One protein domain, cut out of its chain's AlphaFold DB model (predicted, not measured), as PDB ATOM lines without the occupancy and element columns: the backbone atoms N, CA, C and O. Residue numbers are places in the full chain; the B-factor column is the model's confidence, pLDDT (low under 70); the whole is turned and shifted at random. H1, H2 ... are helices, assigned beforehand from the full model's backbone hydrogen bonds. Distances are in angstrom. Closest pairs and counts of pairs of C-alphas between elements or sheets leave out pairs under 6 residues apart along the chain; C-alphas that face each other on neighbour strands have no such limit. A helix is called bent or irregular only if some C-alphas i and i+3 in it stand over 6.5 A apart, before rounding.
ATOM      1  N   GLY A  66     180.849 154.553 138.444       49.16
ATOM      2  CA  GLY A  66     181.376 154.804 139.782       49.16
ATOM      3  C   GLY A  66     182.904 154.750 139.804       49.16
ATOM      4  O   GLY A  66     183.538 155.651 140.343       49.16
ATOM      5  N   ALA A  67     183.496 153.747 139.150       56.19
ATOM      6  CA  ALA A  67     184.946 153.620 139.027       56.19
ATOM      7  C   ALA A  67     185.569 154.780 138.231       56.19
ATOM      8  O   ALA A  67     186.516 155.399 138.711       56.19
ATOM      9  N   ALA A  68     185.009 155.133 137.068       57.22
ATOM     10  CA  ALA A  68     185.493 156.254 136.257       57.22
ATOM     11  C   ALA A  68     185.380 157.605 136.987       57.22
ATOM     12  O   ALA A  68     186.240 158.474 136.833       57.22
ATOM     13  N   PHE A  69     184.339 157.778 137.806       62.19
ATOM     14  CA  PHE A  69     184.175 158.961 138.641       62.19
ATOM     15  C   PHE A  69     185.223 159.029 139.760       62.19
ATOM     16  O   PHE A  69     185.834 160.078 139.942       62.19
ATOM     17  N   VAL A  70     185.465 157.931 140.490       68.38
ATOM     18  CA  VAL A  70     186.492 157.877 141.551       68.38
ATOM     19  C   VAL A  70     187.891 158.129 140.983       68.38
ATOM     20  O   VAL A  70     188.657 158.894 141.572       68.38
ATOM     21  N   ASP A  71     188.200 157.541 139.827       72.44
ATOM     22  CA  ASP A  71     189.452 157.769 139.096       72.44
ATOM     23  C   ASP A  71     189.605 159.249 138.712       72.44
ATOM     24  O   ASP A  71     190.580 159.897 139.081       72.44
ATOM     25  N   SER A  72     188.582 159.835 138.081       70.44
ATOM     26  CA  SER A  72     188.595 161.252 137.680       70.44
ATOM     27  C   SER A  72     188.631 162.213 138.873       70.44
ATOM     28  O   SER A  72     189.203 163.295 138.779       70.44
ATOM     29  N   TYR A  73     188.035 161.845 140.008       74.25
ATOM     30  CA  TYR A  73     188.106 162.633 141.236       74.25
ATOM     31  C   TYR A  73     189.510 162.610 141.848       74.25
ATOM     32  O   TYR A  73     190.017 163.653 142.259       74.25
ATOM     33  N   THR A  74     190.145 161.437 141.879       81.88
ATOM     34  CA  THR A  74     191.533 161.288 142.340       81.88
ATOM     35  C   THR A  74     192.477 162.086 141.443       81.88
ATOM     36  O   THR A  74     193.231 162.919 141.941       81.88
ATOM     37  N   GLU A  75     192.330 161.939 140.126       87.00
ATOM     38  CA  GLU A  75     193.075 162.708 139.131       87.00
ATOM     39  C   GLU A  75     192.872 164.221 139.313       87.00
ATOM     40  O   GLU A  75     193.835 164.979 139.312       87.00
ATOM     41  N   ALA A  76     191.639 164.683 139.542       79.75
ATOM     42  CA  ALA A  76     191.350 166.097 139.786       79.75
ATOM     43  C   ALA A  76     192.035 166.637 141.053       79.75
ATOM     44  O   ALA A  76     192.519 167.771 141.064       79.75
ATOM     45  N   LEU A  77     192.108 165.840 142.126       84.56
ATOM     46  CA  LEU A  77     192.867 166.216 143.321       84.56
ATOM     47  C   LEU A  77     194.362 166.346 143.014       84.56
ATOM     48  O   LEU A  77     194.994 167.280 143.509       84.56
ATOM     49  N   ASP A  78     194.917 165.448 142.204       91.12
ATOM     50  CA  ASP A  78     196.325 165.495 141.819       91.12
ATOM     51  C   ASP A  78     196.620 166.673 140.886       91.12
ATOM     52  O   ASP A  78     197.551 167.428 141.158       91.12
ATOM     53  N   VAL A  79     195.763 166.952 139.899       89.81
ATOM     54  CA  VAL A  79     195.848 168.169 139.074       89.81
ATOM     55  C   VAL A  79     195.849 169.422 139.951       89.81
ATOM     56  O   VAL A  79     196.717 170.275 139.782       89.81
ATOM     57  N   ARG A  80     194.963 169.531 140.956       88.25
ATOM     58  CA  ARG A  80     194.976 170.679 141.886       88.25
ATOM     59  C   ARG A  80     196.269 170.782 142.692       88.25
ATOM     60  O   ARG A  80     196.748 171.896 142.910       88.25
ATOM     61  N   LYS A  81     196.848 169.661 143.136       92.06
ATOM     62  CA  LYS A  81     198.158 169.665 143.814       92.06
ATOM     63  C   LYS A  81     199.256 170.166 142.876       92.06
ATOM     64  O   LYS A  81     200.065 170.986 143.301       92.06
ATOM     65  N   MET A  82     199.261 169.727 141.617       92.56
ATOM     66  CA  MET A  82     200.246 170.154 140.617       92.56
ATOM     67  C   MET A  82     200.092 171.632 140.255       92.56
ATOM     68  O   MET A  82     201.086 172.352 140.216       92.56
ATOM     69  N   GLN A  83     198.860 172.123 140.108       91.44
ATOM     70  CA  GLN A  83     198.575 173.551 139.943       91.44
ATOM     71  C   GLN A  83     199.087 174.366 141.135       91.44
ATOM     72  O   GLN A  83     199.754 175.375 140.939       91.44
ATOM     73  N   ALA A  84     198.826 173.923 142.370       91.81
ATOM     74  CA  ALA A  84     199.305 174.608 143.571       91.81
ATOM     75  C   ALA A  84     200.840 174.598 143.677       91.81
ATOM     76  O   ALA A  84     201.436 175.615 144.035       91.81
ATOM     77  N   LYS A  85     201.485 173.474 143.327       94.25
ATOM     78  CA  LYS A  85     202.947 173.358 143.228       94.25
ATOM     79  C   LYS A  85     203.491 174.360 142.213       94.25
ATOM     80  O   LYS A  85     204.330 175.168 142.591       94.25
ATOM     81  N   ALA A  86     202.975 174.359 140.982       92.81
ATOM     82  CA  ALA A  86     203.395 175.273 139.919       92.81
ATOM     83  C   ALA A  86     203.158 176.741 140.298       92.81
ATOM     84  O   ALA A  86     204.022 177.587 140.085       92.81
ATOM     85  N   GLN A  87     202.018 177.044 140.927       93.00
ATOM     86  CA  GLN A  87     201.717 178.375 141.443       93.00
ATOM     87  C   GLN A  87     202.786 178.847 142.431       93.00
ATOM     88  O   GLN A  87     203.292 179.960 142.311       93.00
ATOM     89  N   ALA A  88     203.140 177.995 143.393       93.81
ATOM     90  CA  ALA A  88     204.128 178.315 144.411       93.81
ATOM     91  C   ALA A  88     205.556 178.388 143.848       93.81
ATOM     92  O   ALA A  88     206.296 179.299 144.206       93.81
ATOM     93  N   SER A  89     205.948 177.450 142.979       92.19
ATOM     94  CA  SER A  89     207.320 177.352 142.470       92.19
ATOM     95  C   SER A  89     207.638 178.386 141.396       92.19
ATOM     96  O   SER A  89     208.765 178.861 141.337       92.19
ATOM     97  N   LEU A  90     206.657 178.746 140.565       91.88
ATOM     98  CA  LEU A  90     206.829 179.685 139.452       91.88
ATOM     99  C   LEU A  90     206.270 181.083 139.761       91.88
ATOM    100  O   LEU A  90     206.330 181.974 138.918       91.88
ATOM    101  N   GLY A  91     205.705 181.291 140.955       92.19
ATOM    102  CA  GLY A  91     205.131 182.578 141.357       92.19
ATOM    103  C   GLY A  91     203.907 182.990 140.531       92.19
ATOM    104  O   GLY A  91     203.682 184.183 140.319       92.19
ATOM    105  N   LEU A  92     203.128 182.021 140.042       90.75
ATOM    106  CA  LEU A  92     201.961 182.278 139.197       90.75
ATOM    107  C   LEU A  92     200.770 182.781 140.019       90.75
ATOM    108  O   LEU A  92     200.643 182.530 141.220       90.75
ATOM    109  N   THR A  93     199.835 183.448 139.350       91.94
ATOM    110  CA  THR A  93     198.496 183.655 139.907       91.94
ATOM    111  C   THR A  93     197.702 182.345 139.904       91.94
ATOM    112  O   THR A  93     198.017 181.404 139.172       91.94
ATOM    113  N   ALA A  94     196.631 182.288 140.697       88.44
ATOM    114  CA  ALA A  94     195.718 181.144 140.688       88.44
ATOM    115  C   ALA A  94     195.110 180.896 139.291       88.44
ATOM    116  O   ALA A  94     194.987 179.746 138.876       88.44
ATOM    117  N   ASP A  95     194.791 181.960 138.544       89.81
ATOM    118  CA  ASP A  95     194.251 181.854 137.181       89.81
ATOM    119  C   ASP A  95     195.286 181.303 136.195       89.81
ATOM    120  O   ASP A  95     194.971 180.435 135.386       89.81
ATOM    121  N   GLN A  96     196.540 181.751 136.293       90.50
ATOM    122  CA  GLN A  96     197.630 181.214 135.476       90.50
ATOM    123  C   GLN A  96     197.866 179.729 135.775       90.50
ATOM    124  O   GLN A  96     197.934 178.923 134.852       90.50
ATOM    125  N   ALA A  97     197.916 179.342 137.053       90.69
ATOM    126  CA  ALA A  97     198.057 177.940 137.445       90.69
ATOM    127  C   ALA A  97     196.874 177.084 136.963       90.69
ATOM    128  O   ALA A  97     197.065 175.970 136.475       90.69
ATOM    129  N   LYS A  98     195.648 177.618 137.027       90.12
ATOM    130  CA  LYS A  98     194.459 176.968 136.469       90.12
ATOM    131  C   LYS A  98     194.588 176.745 134.958       90.12
ATOM    132  O   LYS A  98     194.280 175.650 134.481       90.12
ATOM    133  N   ASN A  99     195.078 177.739 134.216       90.81
ATOM    134  CA  ASN A  99     195.297 177.626 132.773       90.81
ATOM    135  C   ASN A  99     196.336 176.553 132.407       90.81
ATOM    136  O   ASN A  99     196.158 175.886 131.387       90.81
ATOM    137  N   LEU A 100     197.347 176.297 133.252       92.69
ATOM    138  CA  LEU A 100     198.267 175.165 133.047       92.69
ATOM    139  C   LEU A 100     197.520 173.825 133.067       92.69
ATOM    140  O   LEU A 100     197.688 173.009 132.166       92.69
ATOM    141  N   GLY A 101     196.639 173.613 134.052       91.75
ATOM    142  CA  GLY A 101     195.846 172.377 134.122       91.75
ATOM    143  C   GLY A 101     194.847 172.242 132.968       91.75
ATOM    144  O   GLY A 101     194.610 171.138 132.483       91.75
ATOM    145  N   LYS A 102     194.298 173.359 132.471       92.31
ATOM    146  CA  LYS A 102     193.463 173.356 131.260       92.31
ATOM    147  C   LYS A 102     194.269 172.943 130.024       92.31
ATOM    148  O   LYS A 102     193.812 172.095 129.264       92.31
ATOM    149  N   SER A 103     195.472 173.493 129.876       94.88
ATOM    150  CA  SER A 103     196.406 173.151 128.797       94.88
ATOM    151  C   SER A 103     196.772 171.665 128.828       94.88
ATOM    152  O   SER A 103     196.701 170.973 127.814       94.88
ATOM    153  N   ALA A 104     197.051 171.134 130.019       95.00
ATOM    154  CA  ALA A 104     197.287 169.711 130.229       95.00
ATOM    155  C   ALA A 104     196.069 168.847 129.864       95.00
ATOM    156  O   ALA A 104     196.212 167.824 129.197       95.00
ATOM    157  N   GLY A 105     194.857 169.269 130.235       90.06
ATOM    158  CA  GLY A 105     193.620 168.588 129.848       90.06
ATOM    159  C   GLY A 105     193.400 168.552 128.330       90.06
ATOM    160  O   GLY A 105     192.930 167.537 127.806       90.06
ATOM    161  N   ASN A 106     193.766 169.623 127.621       92.19
ATOM    162  CA  ASN A 106     193.712 169.691 126.159       92.19
ATOM    163  C   ASN A 106     194.739 168.759 125.505       92.19
ATOM    164  O   ASN A 106     194.410 168.075 124.537       92.19
ATOM    165  N   LEU A 107     195.963 168.698 126.035       92.00
ATOM    166  CA  LEU A 107     197.000 167.772 125.570       92.00
ATOM    167  C   LEU A 107     196.591 166.311 125.812       92.00
ATOM    168  O   LEU A 107     196.679 165.485 124.904       92.00
ATOM    169  N   TYR A 108     196.035 166.002 126.985       90.88
ATOM    170  CA  TYR A 108     195.538 164.660 127.303       90.88
ATOM    171  C   TYR A 108     194.458 164.205 126.317       90.88
ATOM    172  O   TYR A 108     194.479 163.073 125.826       90.88
ATOM    173  N   ALA A 109     193.528 165.110 125.997       86.31
ATOM    174  CA  ALA A 109     192.456 164.887 125.033       86.31
ATOM    175  C   ALA A 109     192.959 164.682 123.592       86.31
ATOM    176  O   ALA A 109     192.294 164.005 122.807       86.31
ATOM    177  N   GLN A 110     194.130 165.232 123.259       86.44
ATOM    178  CA  GLN A 110     194.825 165.028 121.982       86.44
ATOM    179  C   GLN A 110     195.653 163.734 121.948       86.44
ATOM    180  O   GLN A 110     196.180 163.377 120.900       86.44
ATOM    181  N   GLY A 111     195.725 162.997 123.061       86.62
ATOM    182  CA  GLY A 111     196.450 161.730 123.142       86.62
ATOM    183  C   GLY A 111     197.891 161.854 123.631       86.62
ATOM    184  O   GLY A 111     198.604 160.857 123.606       86.62
ATOM    185  N   TYR A 112     198.314 163.027 124.107       88.25
ATOM    186  CA  TYR A 112     199.603 163.164 124.783       88.25
ATOM    187  C   TYR A 112     199.530 162.578 126.200       88.25
ATOM    188  O   TYR A 112     198.543 162.800 126.901       88.25
ATOM    189  N   GLY A 113     200.580 161.861 126.618       88.38
ATOM    190  CA  GLY A 113     200.773 161.355 127.987       88.38
ATOM    191  C   GLY A 113     199.709 160.369 128.488       88.38
ATOM    192  O   GLY A 113     198.729 160.056 127.798       88.38
ATOM    193  N   ASP A 114     199.881 159.904 129.726       87.25
ATOM    194  CA  ASP A 114     199.004 158.892 130.329       87.25
ATOM    195  C   ASP A 114     198.001 159.484 131.330       87.25
ATOM    196  O   ASP A 114     196.920 158.918 131.540       87.25
ATOM    197  N   SER A 115     198.300 160.654 131.906       91.50
ATOM    198  CA  SER A 115     197.412 161.358 132.837       91.50
ATOM    199  C   SER A 115     197.445 162.884 132.678       91.50
ATOM    200  O   SER A 115     198.352 163.462 132.082       91.50
ATOM    201  N   ILE A 116     196.435 163.571 133.220       93.19
ATOM    202  CA  ILE A 116     196.347 165.041 133.158       93.19
ATOM    203  C   ILE A 116     197.334 165.664 134.151       93.19
ATOM    204  O   ILE A 116     197.897 166.723 133.891       93.19
ATOM    205  N   SER A 117     197.566 165.009 135.282       93.38
ATOM    206  CA  SER A 117     198.531 165.398 136.310       93.38
ATOM    207  C   SER A 117     199.977 165.353 135.803       93.38
ATOM    208  O   SER A 117     200.705 166.324 136.013       93.38
ATOM    209  N   GLU A 118     200.369 164.301 135.076       94.56
ATOM    210  CA  GLU A 118     201.676 164.194 134.403       94.56
ATOM    211  C   GLU A 118     201.867 165.331 133.391       94.56
ATOM    212  O   GLU A 118     202.878 166.040 133.396       94.56
ATOM    213  N   LEU A 119     200.855 165.564 132.553       95.88
ATOM    214  CA  LEU A 119     200.893 166.651 131.581       95.88
ATOM    215  C   LEU A 119     200.876 168.025 132.253       95.88
ATOM    216  O   LEU A 119     201.468 168.956 131.723       95.88
ATOM    217  N   THR A 120     200.252 168.173 133.423       96.69
ATOM    218  CA  THR A 120     200.286 169.429 134.188       96.69
ATOM    219  C   THR A 120     201.703 169.733 134.669       96.69
ATOM    220  O   THR A 120     202.122 170.886 134.583       96.69
ATOM    221  N   ASP A 121     202.460 168.725 135.122       95.44
ATOM    222  CA  ASP A 121     203.889 168.891 135.444       95.44
ATOM    223  C   ASP A 121     204.685 169.257 134.187       95.44
ATOM    224  O   ASP A 121     205.434 170.224 134.202       95.44
ATOM    225  N   SER A 122     204.442 168.570 133.066       96.94
ATOM    226  CA  SER A 122     205.124 168.838 131.790       96.94
ATOM    227  C   SER A 122     204.877 170.263 131.280       96.94
ATOM    228  O   SER A 122     205.814 170.965 130.904       96.94
ATOM    229  N   VAL A 123     203.622 170.724 131.310       97.25
ATOM    230  CA  VAL A 123     203.244 172.102 130.962       97.25
ATOM    231  C   VAL A 123     203.925 173.098 131.908       97.25
ATOM    232  O   VAL A 123     204.418 174.130 131.455       97.25
ATOM    233  N   ALA A 124     204.002 172.792 133.208       96.00
ATOM    234  CA  ALA A 124     204.709 173.630 134.174       96.00
ATOM    235  C   ALA A 124     206.227 173.673 133.919       96.00
ATOM    236  O   ALA A 124     206.813 174.753 134.007       96.00
ATOM    237  N   SER A 125     206.859 172.557 133.547       96.12
ATOM    238  CA  SER A 125     208.284 172.507 133.189       96.12
ATOM    239  C   SER A 125     208.586 173.335 131.944       96.12
ATOM    240  O   SER A 125     209.517 174.139 131.954       96.12
ATOM    241  N   VAL A 126     207.753 173.235 130.901       97.00
ATOM    242  CA  VAL A 126     207.884 174.093 129.712       97.00
ATOM    243  C   VAL A 126     207.680 175.566 130.086       97.00
ATOM    244  O   VAL A 126     208.488 176.416 129.716       97.00
ATOM    245  N   GLN A 127     206.658 175.891 130.884       95.50
ATOM    246  CA  GLN A 127     206.430 177.259 131.363       95.50
ATOM    247  C   GLN A 127     207.617 177.802 132.180       95.50
ATOM    248  O   GLN A 127     207.922 178.992 132.087       95.50
ATOM    249  N   SER A 128     208.280 176.949 132.964       95.00
ATOM    250  CA  SER A 128     209.480 177.287 133.735       95.00
ATOM    251  C   SER A 128     210.669 177.600 132.824       95.00
ATOM    252  O   SER A 128     211.282 178.662 132.955       95.00
ATOM    253  N   ALA A 129     210.947 176.733 131.843       95.38
ATOM    254  CA  ALA A 129     212.028 176.930 130.876       95.38
ATOM    255  C   ALA A 129     211.876 178.257 130.110       95.38
ATOM    256  O   ALA A 129     212.846 178.983 129.903       95.38
ATOM    257  N   PHE A 130     210.638 178.628 129.769       93.25
ATOM    258  CA  PHE A 130     210.317 179.875 129.073       93.25
ATOM    259  C   PHE A 130     209.816 180.996 129.997       93.25
ATOM    260  O   PHE A 130     209.145 181.911 129.527       93.25
ATOM    261  N   GLN A 131     210.140 180.989 131.296       87.00
ATOM    262  CA  GLN A 131     209.603 181.956 132.275       87.00
ATOM    263  C   GLN A 131     209.824 183.439 131.915       87.00
ATOM    264  O   GLN A 131     209.060 184.310 132.332       87.00
ATOM    265  N   ASN A 132     210.852 183.737 131.115       82.81
ATOM    266  CA  ASN A 132     211.166 185.095 130.659       82.81
ATOM    267  C   ASN A 132     210.345 185.531 129.431       82.81
ATOM    268  O   ASN A 132     210.419 186.689 129.017       82.81
ATOM    269  N   LEU A 133     209.556 184.625 128.848       83.56
ATOM    270  CA  LEU A 133     208.694 184.867 127.700       83.56
ATOM    271  C   LEU A 133     207.226 184.762 128.114       83.56
ATOM    272  O   LEU A 133     206.788 183.812 128.759       83.56
ATOM    273  N   LYS A 134     206.424 185.741 127.691       82.62
ATOM    274  CA  LYS A 134     204.968 185.656 127.821       82.62
ATOM    275  C   LYS A 134     204.420 184.804 126.684       82.62
ATOM    276  O   LYS A 134     204.192 185.318 125.592       82.62
ATOM    277  N   LEU A 135     204.221 183.521 126.954       84.19
ATOM    278  CA  LEU A 135     203.612 182.591 126.013       84.19
ATOM    279  C   LEU A 135     202.082 182.617 126.164       84.19
ATOM    280  O   LEU A 135     201.584 182.485 127.282       84.19
ATOM    281  N   PRO A 136     201.315 182.789 125.076       90.06
ATOM    282  CA  PRO A 136     199.893 182.464 125.071       90.06
ATOM    283  C   PRO A 136     199.673 180.977 125.380       90.06
ATOM    284  O   PRO A 136     200.476 180.148 124.950       90.06
ATOM    285  N   ASP A 137     198.556 180.631 126.027       87.44
ATOM    286  CA  ASP A 137     198.222 179.244 126.402       87.44
ATOM    287  C   ASP A 137     198.349 178.264 125.219       87.44
ATOM    288  O   ASP A 137     198.952 177.206 125.347       87.44
ATOM    289  N   SER A 138     197.882 178.646 124.024       90.06
ATOM    290  CA  SER A 138     197.989 177.807 122.819       90.06
ATOM    291  C   SER A 138     199.428 177.590 122.344       90.06
ATOM    292  O   SER A 138     199.745 176.551 121.765       90.06
ATOM    293  N   GLN A 139     200.314 178.564 122.565       92.50
ATOM    294  CA  GLN A 139     201.731 178.411 122.256       92.50
ATOM    295  C   GLN A 139     202.402 177.512 123.292       92.50
ATOM    296  O   GLN A 139     203.193 176.658 122.907       92.50
ATOM    297  N   LEU A 140     202.063 177.667 124.575       94.06
ATOM    298  CA  LEU A 140     202.553 176.795 125.639       94.06
ATOM    299  C   LEU A 140     202.143 175.339 125.387       94.06
ATOM    300  O   LEU A 140     203.017 174.482 125.339       94.06
ATOM    301  N   GLU A 141     200.858 175.078 125.121       93.56
ATOM    302  CA  GLU A 141     200.347 173.751 124.746       93.56
ATOM    303  C   GLU A 141     201.150 173.151 123.589       93.56
ATOM    304  O   GLU A 141     201.634 172.022 123.678       93.56
ATOM    305  N   ARG A 142     201.351 173.922 122.515       93.62
ATOM    306  CA  ARG A 142     202.077 173.453 121.335       93.62
ATOM    307  C   ARG A 142     203.547 173.144 121.624       93.62
ATOM    308  O   ARG A 142     204.051 172.129 121.150       93.62
ATOM    309  N   LEU A 143     204.240 173.995 122.382       95.62
ATOM    310  CA  LEU A 143     205.634 173.746 122.762       95.62
ATOM    311  C   LEU A 143     205.749 172.543 123.704       95.62
ATOM    312  O   LEU A 143     206.667 171.744 123.544       95.62
ATOM    313  N   THR A 144     204.797 172.360 124.622       96.44
ATOM    314  CA  THR A 144     204.730 171.162 125.465       96.44
ATOM    315  C   THR A 144     204.496 169.902 124.637       96.44
ATOM    316  O   THR A 144     205.194 168.916 124.855       96.44
ATOM    317  N   GLY A 145     203.594 169.933 123.650       95.12
ATOM    318  CA  GLY A 145     203.392 168.820 122.716       95.12
ATOM    319  C   GLY A 145     204.681 168.439 121.982       95.12
ATOM    320  O   GLY A 145     205.077 167.278 121.997       95.12
ATOM    321  N   LYS A 146     205.410 169.427 121.442       96.06
ATOM    322  CA  LYS A 146     206.714 169.193 120.791       96.06
ATOM    323  C   LYS A 146     207.760 168.613 121.737       96.06
ATOM    324  O   LYS A 146     208.462 167.681 121.354       96.06
ATOM    325  N   ALA A 147     207.857 169.136 122.958       96.62
ATOM    326  CA  ALA A 147     208.795 168.642 123.961       96.62
ATOM    327  C   ALA A 147     208.489 167.192 124.365       96.62
ATOM    328  O   ALA A 147     209.402 166.373 124.449       96.62
ATOM    329  N   LEU A 148     207.208 166.862 124.557       95.56
ATOM    330  CA  LEU A 148     206.749 165.503 124.852       95.56
ATOM    331  C   LEU A 148     207.049 164.548 123.698       95.56
ATOM    332  O   LEU A 148     207.633 163.492 123.926       95.56
ATOM    333  N   SER A 149     206.713 164.925 122.464       94.69
ATOM    334  CA  SER A 149     206.987 164.093 121.287       94.69
ATOM    335  C   SER A 149     208.487 163.895 121.078       94.69
ATOM    336  O   SER A 149     208.926 162.783 120.798       94.69
ATOM    337  N   PHE A 150     209.302 164.931 121.294       95.88
ATOM    338  CA  PHE A 150     210.759 164.801 121.258       95.88
ATOM    339  C   PHE A 150     211.263 163.824 122.328       95.88
ATOM    340  O   PHE A 150     211.994 162.887 122.007       95.88
ATOM    341  N   SER A 151     210.837 164.014 123.581       94.25
ATOM    342  CA  SER A 151     211.213 163.169 124.720       94.25
ATOM    343  C   SER A 151     210.836 161.704 124.489       94.25
ATOM    344  O   SER A 151     211.645 160.804 124.703       94.25
ATOM    345  N   GLN A 152     209.642 161.441 123.955       92.69
ATOM    346  CA  GLN A 152     209.197 160.085 123.642       92.69
ATOM    347  C   GLN A 152     209.950 159.471 122.447       92.69
ATOM    348  O   GLN A 152     210.242 158.275 122.460       92.69
ATOM    349  N   ALA A 153     210.277 160.256 121.414       94.00
ATOM    350  CA  ALA A 153     210.973 159.765 120.219       94.00
ATOM    351  C   ALA A 153     212.460 159.478 120.461       94.00
ATOM    352  O   ALA A 153     213.022 158.517 119.919       94.00
ATOM    353  N   PHE A 154     213.122 160.347 121.223       94.75
ATOM    354  CA  PHE A 154     214.578 160.374 121.323       94.75
ATOM    355  C   PHE A 154     215.111 160.114 122.731       94.75
ATOM    356  O   PHE A 154     216.297 159.802 122.853       94.75
ATOM    357  N   GLY A 155     214.257 160.159 123.752       89.81
ATOM    358  CA  GLY A 155     214.649 160.169 125.157       89.81
ATOM    359  C   GLY A 155     214.924 161.586 125.668       89.81
ATOM    360  O   GLY A 155     214.683 162.575 124.978       89.81
ATOM    361  N   GLY A 156     215.452 161.671 126.890       86.56
ATOM    362  CA  GLY A 156     215.615 162.937 127.608       86.56
ATOM    363  C   GLY A 156     214.311 163.401 128.255       86.56
ATOM    364  O   GLY A 156     213.225 162.943 127.901       86.56
ATOM    365  N   ASP A 157     214.412 164.276 129.243       92.94
ATOM    366  CA  ASP A 157     213.256 164.829 129.939       92.94
ATOM    367  C   ASP A 157     212.754 166.131 129.282       92.94
ATOM    368  O   ASP A 157     213.496 166.871 128.631       92.94
ATOM    369  N   VAL A 158     211.456 166.400 129.451       95.12
ATOM    370  CA  VAL A 158     210.763 167.573 128.884       95.12
ATOM    371  C   VAL A 158     211.384 168.891 129.357       95.12
ATOM    372  O   VAL A 158     211.390 169.865 128.603       95.12
ATOM    373  N   GLU A 159     211.899 168.936 130.585       94.62
ATOM    374  CA  GLU A 159     212.517 170.132 131.158       94.62
ATOM    375  C   GLU A 159     213.840 170.452 130.455       94.62
ATOM    376  O   GLU A 159     213.974 171.545 129.906       94.62
ATOM    377  N   SER A 354     193.854 155.217 118.921       66.06
ATOM    378  CA  SER A 354     192.578 154.924 118.252       66.06
ATOM    379  C   SER A 354     191.535 156.028 118.488       66.06
ATOM    380  O   SER A 354     191.476 156.627 119.562       66.06
ATOM    381  N   GLY A 355     190.638 156.262 117.521       65.62
ATOM    382  CA  GLY A 355     189.587 157.283 117.654       65.62
ATOM    383  C   GLY A 355     188.668 157.084 118.871       65.62
ATOM    384  O   GLY A 355     188.186 158.056 119.441       65.62
ATOM    385  N   ILE A 356     188.469 155.840 119.320       59.84
ATOM    386  CA  ILE A 356     187.686 155.519 120.527       59.84
ATOM    387  C   ILE A 356     188.432 155.944 121.797       59.84
ATOM    388  O   ILE A 356     187.819 156.461 122.730       59.84
ATOM    389  N   GLU A 357     189.751 155.764 121.831       65.62
ATOM    390  CA  GLU A 357     190.574 156.193 122.959       65.62
ATOM    391  C   GLU A 357     190.600 157.720 123.082       65.62
ATOM    392  O   GLU A 357     190.409 158.246 124.176       65.62
ATOM    393  N   LEU A 358     190.731 158.441 121.964       69.69
ATOM    394  CA  LEU A 358     190.645 159.905 121.954       69.69
ATOM    395  C   LEU A 358     189.289 160.397 122.478       69.69
ATOM    396  O   LEU A 358     189.242 161.325 123.286       69.69
ATOM    397  N   LEU A 359     188.183 159.753 122.088       67.25
ATOM    398  CA  LEU A 359     186.860 160.063 122.638       67.25
ATOM    399  C   LEU A 359     186.815 159.856 124.159       67.25
ATOM    400  O   LEU A 359     186.306 160.717 124.878       67.25
ATOM    401  N   TRP A 360     187.375 158.753 124.667       66.00
ATOM    402  CA  TRP A 360     187.429 158.488 126.108       66.00
ATOM    403  C   TRP A 360     188.283 159.513 126.861       66.00
ATOM    404  O   TRP A 360     187.862 160.033 127.897       66.00
ATOM    405  N   ARG A 361     189.444 159.871 126.308       77.81
ATOM    406  CA  ARG A 361     190.338 160.899 126.858       77.81
ATOM    407  C   ARG A 361     189.651 162.263 126.936       77.81
ATOM    408  O   ARG A 361     189.732 162.930 127.966       77.81
ATOM    409  N   ASN A 362     188.894 162.639 125.905       71.00
ATOM    410  CA  ASN A 362     188.083 163.861 125.899       71.00
ATOM    411  C   ASN A 362     187.014 163.859 127.006       71.00
ATOM    412  O   ASN A 362     186.847 164.853 127.714       71.00
ATOM    413  N   LEU A 363     186.306 162.741 127.195       68.44
ATOM    414  CA  LEU A 363     185.312 162.607 128.266       68.44
ATOM    415  C   LEU A 363     185.950 162.723 129.657       68.44
ATOM    416  O   LEU A 363     185.447 163.476 130.494       68.44
ATOM    417  N   LYS A 364     187.067 162.023 129.890       72.38
ATOM    418  CA  LYS A 364     187.802 162.079 131.162       72.38
ATOM    419  C   LYS A 364     188.342 163.487 131.433       72.38
ATOM    420  O   LYS A 364     188.157 163.986 132.537       72.38
ATOM    421  N   SER A 365     188.911 164.160 130.431       75.88
ATOM    422  CA  SER A 365     189.399 165.544 130.546       75.88
ATOM    423  C   SER A 365     188.301 166.518 130.984       75.88
ATOM    424  O   SER A 365     188.461 167.245 131.966       75.88
ATOM    425  N   ASN A 366     187.129 166.455 130.344       70.06
ATOM    426  CA  ASN A 366     185.982 167.286 130.713       70.06
ATOM    427  C   ASN A 366     185.474 166.995 132.135       70.06
ATOM    428  O   ASN A 366     185.134 167.923 132.871       70.06
ATOM    429  N   LEU A 367     185.432 165.719 132.538       68.88
ATOM    430  CA  LEU A 367     185.004 165.324 133.880       68.88
ATOM    431  C   LEU A 367     185.991 165.799 134.955       68.88
ATOM    432  O   LEU A 367     185.566 166.368 135.960       68.88
ATOM    433  N   VAL A 368     187.296 165.623 134.735       73.75
ATOM    434  CA  VAL A 368     188.352 166.115 135.636       73.75
ATOM    435  C   VAL A 368     188.301 167.639 135.747       73.75
ATOM    436  O   VAL A 368     188.357 168.165 136.858       73.75
ATOM    437  N   GLY A 369     188.122 168.350 134.629       71.06
ATOM    438  CA  GLY A 369     187.953 169.804 134.609       71.06
ATOM    439  C   GLY A 369     186.734 170.263 135.411       71.06
ATOM    440  O   GLY A 369     186.856 171.130 136.276       71.06
ATOM    441  N   PHE A 370     185.574 169.628 135.208       71.94
ATOM    442  CA  PHE A 370     184.364 169.902 135.990       71.94
ATOM    443  C   PHE A 370     184.582 169.672 137.490       71.94
ATOM    444  O   PHE A 370     184.207 170.516 138.307       71.94
ATOM    445  N   ILE A 371     185.218 168.556 137.865       69.50
ATOM    446  CA  ILE A 371     185.485 168.248 139.271       69.50
ATOM    447  C   ILE A 371     186.433 169.294 139.878       69.50
ATOM    448  O   ILE A 371     186.167 169.837 140.952       69.50
ATOM    449  N   THR A 372     187.512 169.609 139.166       71.19
ATOM    450  CA  THR A 372     188.538 170.572 139.584       71.19
ATOM    451  C   THR A 372     187.957 171.962 139.822       71.19
ATOM    452  O   THR A 372     188.237 172.576 140.854       71.19
ATOM    453  N   ASP A 373     187.113 172.428 138.901       72.69
ATOM    454  CA  ASP A 373     186.605 173.798 138.886       72.69
ATOM    455  C   ASP A 373     185.360 174.017 139.744       72.69
ATOM    456  O   ASP A 373     185.206 175.092 140.320       72.69
ATOM    457  N   GLN A 374     184.453 173.040 139.797       69.25
ATOM    458  CA  GLN A 374     183.108 173.228 140.356       69.25
ATOM    459  C   GLN A 374     182.878 172.400 141.622       69.25
ATOM    460  O   GLN A 374     182.178 172.835 142.529       69.25
ATOM    461  N   VAL A 375     183.470 171.207 141.703       60.47
ATOM    462  CA  VAL A 375     183.166 170.237 142.763       60.47
ATOM    463  C   VAL A 375     184.091 170.377 143.964       60.47
ATOM    464  O   VAL A 375     183.617 170.479 145.094       60.47
ATOM    465  N   ILE A 376     185.411 170.387 143.753       65.75
ATOM    466  CA  ILE A 376     186.367 170.455 144.870       65.75
ATOM    467  C   ILE A 376     186.259 171.794 145.633       65.75
ATOM    468  O   ILE A 376     186.426 171.791 146.850       65.75
ATOM    469  N   PRO A 377     185.950 172.948 145.012       60.62
ATOM    470  CA  PRO A 377     185.667 174.173 145.767       60.62
ATOM    471  C   PRO A 377     184.364 174.127 146.589       60.62
ATOM    472  O   PRO A 377     184.236 174.887 147.545       60.62
ATOM    473  N   ALA A 378     183.427 173.230 146.260       55.53
ATOM    474  CA  ALA A 378     182.071 173.173 146.813       55.53
ATOM    475  C   ALA A 378     181.755 171.829 147.506       55.53
ATOM    476  O   ALA A 378     180.632 171.336 147.426       55.53
ATOM    477  N   VAL A 379     182.725 171.213 148.198       50.53
ATOM    478  CA  VAL A 379     182.605 169.859 148.804       50.53
ATOM    479  C   VAL A 379     181.318 169.658 149.631       50.53
ATOM    480  O   VAL A 379     180.739 168.568 149.627       50.53
ATOM    481  N   SER A 380     180.819 170.702 150.302       43.69
ATOM    482  CA  SER A 380     179.553 170.658 151.055       43.69
ATOM    483  C   SER A 380     178.297 170.590 150.172       43.69
ATOM    484  O   SER A 380     177.310 169.957 150.543       43.69
ATOM    485  N   GLU A 381     178.323 171.198 148.989       45.81
ATOM    486  CA  GLU A 381     177.216 171.176 148.025       45.81
ATOM    487  C   GLU A 381     177.299 169.960 147.099       45.81
ATOM    488  O   GLU A 381     176.273 169.414 146.707       45.81
ATOM    489  N   PHE A 382     178.504 169.461 146.812       43.78
ATOM    490  CA  PHE A 382     178.699 168.285 145.969       43.78
ATOM    491  C   PHE A 382     178.245 166.981 146.628       43.78
ATOM    492  O   PHE A 382     177.627 166.148 145.973       43.78
ATOM    493  N   THR A 383     178.499 166.807 147.925       44.78
ATOM    494  CA  THR A 383     177.959 165.672 148.698       44.78
ATOM    495  C   THR A 383     176.430 165.699 148.732       44.78
ATOM    496  O   THR A 383     175.793 164.659 148.576       44.78
ATOM    497  N   SER A 384     175.847 166.896 148.825       44.06
ATOM    498  CA  SER A 384     174.402 167.120 148.729       44.06
ATOM    499  C   SER A 384     173.871 166.849 147.313       44.06
ATOM    500  O   SER A 384     172.846 166.197 147.160       44.06
ATOM    501  N   TRP A 385     174.600 167.237 146.263       49.66
ATOM    502  CA  TRP A 385     174.249 166.953 144.868       49.66
ATOM    503  C   TRP A 385     174.368 165.463 144.518       49.66
ATOM    504  O   TRP A 385     173.488 164.925 143.855       49.66
ATOM    505  N   LEU A 386     175.402 164.761 144.993       43.72
ATOM    506  CA  LEU A 386     175.527 163.300 144.893       43.72
ATOM    507  C   LEU A 386     174.346 162.623 145.591       43.72
ATOM    508  O   LEU A 386     173.687 161.758 145.013       43.72
ATOM    509  N   ALA A 387     174.029 163.067 146.806       46.34
ATOM    510  CA  ALA A 387     172.888 162.561 147.548       46.34
ATOM    511  C   ALA A 387     171.544 162.879 146.862       46.34
ATOM    512  O   ALA A 387     170.625 162.074 146.931       46.34
TER     513      ALA A 387
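What this domain is: This is residues 66 to 159 and 354 to 387 of the 409 residues of the protein "Putative tail protein from prophage putative tail length tape measure motif protein" of Nakamurella multipartita (strain ATCC 700099 / DSM 44233 / CIP 104796 / JCM 9543 / NBRC 105858 / Y-104) (UniProt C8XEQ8). What is the main picture? H2 sits in the middle with H5a beside it, running the opposite way; H1 crosses both, and H3 and H4, about perpendicular to each other, also pack on H2. H5 bends, and its last arm, H5b, touches no helix. How is it built? The printed part has 128 residues with five named helices, H1 to H5 in chain order, and no named strand: all helix. It is compact, with a radius of gyration of the C-alphas of 14.9 A and spans of 47 by 37 by 21 A.

How they stand to each other: What does H1, residues 66 to 90, touch? With residues 79 to 87 alone it touches H2, residues 94 to 109, closest at C-alphas 83 and 97, 5.1 A, at a steep tilt of 47 degrees, opposite ways. It touches H3, residues 116 to 129, at a shallow tilt of 15 degrees, closest at C-alphas 79 and 117, 4.7 A. What else touches the hub, H2? With residues 102 to 109 alone it touches H5a, residues 355 to 377, closest at C-alphas 109 and 362, 4.6 A, at a shallow tilt of 21 degrees, opposite ways. H4, residues 137 to 154, touches it with residues 137 to 145 alone, closest at C-alphas 103 and 141, 5.7 A; H1 and H4 are apart. Are the backbones helical? Every O i to N i+4 pair is within hydrogen-bond range in H1, H2, H3 and H4, but 17 of 19 in H5a and 3 of 4 in H5b, residues 380 to 387.

Where its parts are: Where do the helices run? H1 begins at C-alpha 66 (181.376, 154.804, 139.782) and is 35.6 A long; H2 is 22.8 A, H3 19.8 A and H4 25.5 A. Is H5 one helix? By its hydrogen bonds residues 355 to 387 were assigned as one helix, but it is bent: C-alphas 377 and 380 are 8.8 A apart. H5a, 33.0 A long, is irregular, with C-alphas 373 and 376 6.9 A apart; H5b, 11.1 A, ends at C-alpha 387 (172.888, 162.561, 147.548).

The domain as a whole: Where is the cut? Residues 160 to 353 are not printed, and C-alphas 159 and 354 are 28.2 A apart; of the links printed whole, H1 to H2 is tight, H2 to H3 and H3 to H4 short. Where is confidence low? 29 residues have pLDDT under 70, among them 66 to 70 and 374 to 387.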